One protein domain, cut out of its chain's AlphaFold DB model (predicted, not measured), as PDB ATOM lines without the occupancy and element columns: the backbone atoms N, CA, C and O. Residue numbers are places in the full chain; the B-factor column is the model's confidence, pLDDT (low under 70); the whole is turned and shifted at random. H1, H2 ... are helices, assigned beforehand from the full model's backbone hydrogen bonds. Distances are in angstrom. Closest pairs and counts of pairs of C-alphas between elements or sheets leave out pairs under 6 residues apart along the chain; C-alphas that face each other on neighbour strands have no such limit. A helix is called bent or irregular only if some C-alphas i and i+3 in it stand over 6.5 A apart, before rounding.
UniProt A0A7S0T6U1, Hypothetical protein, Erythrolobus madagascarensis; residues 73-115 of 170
ATOM      1  N   GLU A  73     226.464 117.374 258.513       90.50
ATOM      2  CA  GLU A  73     225.850 116.487 257.522       90.50
ATOM      3  C   GLU A  73     224.488 117.024 257.069       90.50
ATOM      4  O   GLU A  73     224.187 117.035 255.875       90.50
ATOM      5  N   GLU A  74     223.674 117.523 258.009       91.75
ATOM      6  CA  GLU A  74     222.407 118.189 257.687       91.75
ATOM      7  C   GLU A  74     222.640 119.479 256.883       91.75
ATOM      8  O   GLU A  74     221.885 119.772 255.955       91.75
ATOM      9  N   ASP A  75     223.680 120.255 257.209       92.62
ATOM     10  CA  ASP A  75     224.038 121.472 256.469       92.62
ATOM     11  C   ASP A  75     224.528 121.156 255.041       92.62
ATOM     12  O   ASP A  75     224.212 121.888 254.099       92.62
ATOM     13  N   GLU A  76     225.274 120.065 254.862       92.12
ATOM     14  CA  GLU A  76     225.699 119.555 253.555       92.12
ATOM     15  C   GLU A  76     224.500 119.084 252.723       92.12
ATOM     16  O   GLU A  76     224.350 119.491 251.570       92.12
ATOM     17  N   GLN A  77     223.597 118.298 253.315       92.56
ATOM     18  CA  GLN A  77     222.367 117.863 252.650       92.56
ATOM     19  C   GLN A  77     221.498 119.062 252.246       92.56
ATOM     20  O   GLN A  77     220.984 119.110 251.128       92.56
ATOM     21  N   LEU A  78     221.395 120.068 253.119       94.06
ATOM     22  CA  LEU A  78     220.702 121.321 252.841       94.06
ATOM     23  C   LEU A  78     221.341 122.083 251.671       94.06
ATOM     24  O   LEU A  78     220.611 122.587 250.817       94.06
ATOM     25  N   ARG A  79     222.677 122.161 251.595       93.38
ATOM     26  CA  ARG A  79     223.373 122.800 250.465       93.38
ATOM     27  C   ARG A  79     223.095 122.091 249.146       93.38
ATOM     28  O   ARG A  79     222.669 122.755 248.205       93.38
ATOM     29  N   ARG A  80     223.250 120.765 249.096       93.88
ATOM     30  CA  ARG A  80     222.974 119.974 247.883       93.88
ATOM     31  C   ARG A  80     221.522 120.112 247.437       93.88
ATOM     32  O   ARG A  80     221.251 120.329 246.263       93.88
ATOM     33  N   ALA A  81     220.575 120.058 248.373       93.81
ATOM     34  CA  ALA A  81     219.161 120.232 248.058       93.81
ATOM     35  C   ALA A  81     218.863 121.628 247.473       93.81
ATOM     36  O   ALA A  81     218.054 121.759 246.551       93.81
ATOM     37  N   VAL A  82     219.521 122.676 247.981       94.50
ATOM     38  CA  VAL A  82     219.392 124.037 247.434       94.50
ATOM     39  C   VAL A  82     220.063 124.163 246.067       94.50
ATOM     40  O   VAL A  82     219.519 124.851 245.208       94.50
ATOM     41  N   GLU A  83     221.189 123.496 245.837       93.44
ATOM     42  CA  GLU A  83     221.841 123.438 244.525       93.44
ATOM     43  C   GLU A  83     220.947 122.744 243.484       93.44
ATOM     44  O   GLU A  83     220.775 123.249 242.378       93.44
ATOM     45  N   MET A  84     220.272 121.657 243.871       93.62
ATOM     46  CA  MET A  84     219.373 120.899 242.994       93.62
ATOM     47  C   MET A  84     218.053 121.622 242.680       93.62
ATOM     48  O   MET A  84     217.584 121.601 241.542       93.62
ATOM     49  N   PHE A  85     217.397 122.224 243.679       92.62
ATOM     50  CA  PHE A  85     216.046 122.792 243.515       92.62
ATOM     51  C   PHE A  85     215.995 124.322 243.468       92.62
ATOM     52  O   PHE A  85     214.949 124.896 243.133       92.62
ATOM     53  N   GLY A  86     217.098 124.986 243.800       91.44
ATOM     54  CA  GLY A  86     217.203 126.431 243.945       91.44
ATOM     55  C   GLY A  86     216.638 126.969 245.274       91.44
ATOM     56  O   GLY A  86     215.789 126.346 245.919       91.44
ATOM     57  N   PRO A  87     217.006 128.203 245.672       89.00
ATOM     58  CA  PRO A  87     216.685 128.798 246.980       89.00
ATOM     59  C   PRO A  87     215.233 129.307 247.116       89.00
ATOM     60  O   PRO A  87     214.935 130.170 247.947       89.00
ATOM     61  N   ARG A  88     214.311 128.817 246.281       90.81
ATOM     62  CA  ARG A  88     212.887 129.214 246.274       90.81
ATOM     63  C   ARG A  88     211.955 128.070 246.670       90.81
ATOM     64  O   ARG A  88     210.865 128.332 247.169       90.81
ATOM     65  N   LYS A  89     212.379 126.814 246.493       92.31
ATOM     66  CA  LYS A  89     211.538 125.616 246.654       92.31
ATOM     67  C   LYS A  89     211.748 124.944 248.016       92.31
ATOM     68  O   LYS A  89     212.067 123.763 248.101       92.31
ATOM     69  N   TRP A  90     211.556 125.700 249.098       92.81
ATOM     70  CA  TRP A  90     211.851 125.238 250.465       92.81
ATOM     71  C   TRP A  90     210.997 124.061 250.946       92.81
ATOM     72  O   TRP A  90     211.477 123.290 251.767       92.81
ATOM     73  N   GLY A  91     209.771 123.902 250.430       91.69
ATOM     74  CA  GLY A  91     208.943 122.722 250.712       91.69
ATOM     75  C   GLY A  91     209.628 121.434 250.252       91.69
ATOM     76  O   GLY A  91     209.881 120.553 251.060       91.69
ATOM     77  N   LYS A  92     210.074 121.407 248.990       91.56
ATOM     78  CA  LYS A  92     210.794 120.265 248.408       91.56
ATOM     79  C   LYS A  92     212.162 120.020 249.054       91.56
ATOM     80  O   LYS A  92     212.593 118.886 249.200       91.56
ATOM     81  N   ILE A  93     212.838 121.087 249.484       92.69
ATOM     82  CA  ILE A  93     214.093 120.974 250.246       92.69
ATOM     83  C   ILE A  93     213.847 120.324 251.618       92.69
ATOM     84  O   ILE A  93     214.674 119.545 252.078       92.69
ATOM     85  N   ALA A  94     212.723 120.622 252.275       90.88
ATOM     86  CA  ALA A  94     212.395 120.044 253.577       90.88
ATOM     87  C   ALA A  94     212.080 118.547 253.504       90.88
ATOM     88  O   ALA A  94     212.420 117.821 254.428       90.88
ATOM     89  N   GLU A  95     211.502 118.078 252.396       90.56
ATOM     90  CA  GLU A  95     211.267 116.647 252.153       90.56
ATOM     91  C   GLU A  95     212.574 115.835 252.153       90.56
ATOM     92  O   GLU A  95     212.577 114.674 252.551       90.56
ATOM     93  N   MET A  96     213.699 116.449 251.769       87.88
ATOM     94  CA  MET A  96     215.020 115.811 251.813       87.88
ATOM     95  C   MET A  96     215.686 115.848 253.193       87.88
ATOM     96  O   MET A  96     216.714 115.203 253.372       87.88
ATOM     97  N   LEU A  97     215.149 116.615 254.147       88.75
ATOM     98  CA  LEU A  97     215.736 116.826 255.471       88.75
ATOM     99  C   LEU A  97     214.820 116.217 256.543       88.75
ATOM    100  O   LEU A  97     213.943 116.911 257.075       88.75
ATOM    101  N   PRO A  98     215.004 114.932 256.898       85.25
ATOM    102  CA  PRO A  98     214.123 114.261 257.843       85.25
ATOM    103  C   PRO A  98     214.119 114.985 259.198       85.25
ATOM    104  O   PRO A  98     215.158 115.262 259.794       85.25
ATOM    105  N   GLY A  99     212.925 115.323 259.691       84.88
ATOM    106  CA  GLY A  99     212.755 116.017 260.972       84.88
ATOM    107  C   GLY A  99     213.079 117.519 260.954       84.88
ATOM    108  O   GLY A  99     213.132 118.142 262.021       84.88
ATOM    109  N   ARG A 100     213.273 118.135 259.776       86.88
ATOM    110  CA  ARG A 100     213.435 119.590 259.622       86.88
ATOM    111  C   ARG A 100     212.286 120.197 258.821       86.88
ATOM    112  O   ARG A 100     211.895 119.710 257.774       86.88
ATOM    113  N   ASN A 101     211.776 121.330 259.298       89.81
ATOM    114  CA  ASN A 101     210.766 122.115 258.584       89.81
ATOM    115  C   ASN A 101     211.435 123.064 257.566       89.81
ATOM    116  O   ASN A 101     212.473 123.666 257.866       89.81
ATOM    117  N   ALA A 102     210.794 123.270 256.412       90.81
ATOM    118  CA  ALA A 102     211.136 124.247 255.376       90.81
ATOM    119  C   ALA A 102     211.529 125.629 255.920       90.81
ATOM    120  O   ALA A 102     212.525 126.211 255.486       90.81
ATOM    121  N   GLN A 103     210.798 126.155 256.910       89.94
ATOM    122  CA  GLN A 103     211.123 127.454 257.510       89.94
ATOM    123  C   GLN A 103     212.497 127.442 258.196       89.94
ATOM    124  O   GLN A 103     213.276 128.390 258.064       89.94
ATOM    125  N   ARG A 104     212.819 126.360 258.914       89.19
ATOM    126  CA  ARG A 104     214.107 126.204 259.605       89.19
ATOM    127  C   ARG A 104     215.239 125.980 258.620       89.19
ATOM    128  O   ARG A 104     216.293 126.579 258.799       89.19
ATOM    129  N   ALA A 105     215.004 125.171 257.589       92.19
ATOM    130  CA  ALA A 105     215.947 124.949 256.499       92.19
ATOM    131  C   ALA A 105     216.318 126.274 255.815       92.19
ATOM    132  O   ALA A 105     217.495 126.620 255.731       92.19
ATOM    133  N   ARG A 106     215.321 127.092 255.448       92.38
ATOM    134  CA  ARG A 106     215.544 128.427 254.869       92.38
ATOM    135  C   ARG A 106     216.362 129.332 255.784       92.38
ATOM    136  O   ARG A 106     217.306 129.980 255.336       92.38
ATOM    137  N   MET A 107     215.988 129.403 257.062       90.62
ATOM    138  CA  MET A 107     216.694 130.234 258.037       90.62
ATOM    139  C   MET A 107     218.144 129.772 258.217       90.62
ATOM    140  O   MET A 107     219.051 130.605 258.231       90.62
ATOM    141  N   ARG A 108     218.373 128.457 258.317       91.94
ATOM    142  CA  ARG A 108     219.711 127.871 258.446       91.94
ATOM    143  C   ARG A 108     220.565 128.162 257.222       91.94
ATOM    144  O   ARG A 108     221.697 128.610 257.385       91.94
ATOM    145  N   TYR A 109     220.019 127.976 256.025       91.75
ATOM    146  CA  TYR A 109     220.724 128.257 254.782       91.75
ATOM    147  C   TYR A 109     221.141 129.726 254.702       91.75
ATOM    148  O   TYR A 109     222.323 130.028 254.580       91.75
ATOM    149  N   ASN A 110     220.189 130.645 254.881       89.06
ATOM    150  CA  ASN A 110     220.440 132.079 254.734       89.06
ATOM    151  C   ASN A 110     221.403 132.659 255.777       89.06
ATOM    152  O   ASN A 110     222.053 133.662 255.495       89.06
ATOM    153  N   ASN A 111     221.470 132.071 256.973       87.25
ATOM    154  CA  ASN A 111     222.307 132.582 258.060       87.25
ATOM    155  C   ASN A 111     223.639 131.842 258.215       87.25
ATOM    156  O   ASN A 111     224.550 132.396 258.826       87.25
ATOM    157  N   TYR A 112     223.741 130.602 257.735       87.56
ATOM    158  CA  TYR A 112     224.872 129.728 258.038       87.56
ATOM    159  C   TYR A 112     225.296 128.884 256.837       87.56
ATOM    160  O   TYR A 112     226.378 129.113 256.313       87.56
ATOM    161  N   ALA A 113     224.455 127.950 256.378       87.94
ATOM    162  CA  ALA A 113     224.889 126.906 255.444       87.94
ATOM    163  C   ALA A 113     225.221 127.422 254.033       87.94
ATOM    164  O   ALA A 113     225.918 126.738 253.295       87.94
ATOM    165  N   ARG A 114     224.769 128.627 253.658       87.25
ATOM    166  CA  ARG A 114     225.160 129.285 252.402       87.25
ATOM    167  C   ARG A 114     226.630 129.723 252.384       87.25
ATOM    168  O   ARG A 114     227.203 129.820 251.306       87.25
ATOM    169  N   PHE A 115     227.205 130.039 253.542       86.56
ATOM    170  CA  PHE A 115     228.550 130.604 253.647       86.56
ATOM    171  C   PHE A 115     229.579 129.502 253.902       86.56
ATOM    172  O   PHE A 115     229.352 128.594 254.715       86.56
TER     173      PHE A 115
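What this domain is: This is residues 73 to 115 of the 170 residues of the protein "Hypothetical protein" of Erythrolobus madagascarensis (UniProt A0A7S0T6U1). The longest helix, H1, and H3 stand nearly square to each other, and the short H2 completes a triangle in which each helix touches the other two. The printed part has 43 residues with three named helices, H1, H2 and H3 along the chain, and no named strand: all helix. It is compact, with a radius of gyration of the C-alphas of 8.6 A, and spans 22 by 19 by 17 A.

How they stand to each other: H1, residues 73 to 85, touches H2, residues 90 to 95, opposite ways at a steep tilt of 56 degrees; the closest C-alphas, of Ala 81 and Ile 93, are 5.6 A apart. With residues 75 to 79 alone, H1 touches H3, residues 102 to 113, about perpendicular at 75 degrees; the closest C-alphas, of Asp 75 and Ala 113, are 5.6 A apart. With residues 102 to 106 alone, H3 touches H2, about perpendicular at 77 degrees; the closest C-alphas, of Ala 94 and Ala 102, are 4.7 A apart. In H1, H2 and H3 every O i to N i+4 pair is within hydrogen-bond range.

Where its parts are: H1 begins at C-alpha 73 (225.850, 116.487, 257.522) and is 18.2 A long, H2 8.8 A. H3 is 14.0 A, ends at C-alpha 113 (224.889, 126.906, 255.444), and is only just irregular: C-alphas 110 and 113 are 6.9 A apart.

The domain as a whole: The C-alphas farthest apart, of Gly 99 and Phe 115, are 22.7 A apart. The printed part has no cut; the link H1 to H2 is tight, H2 to H3 short. No printed residue is under 70 in pLDDT.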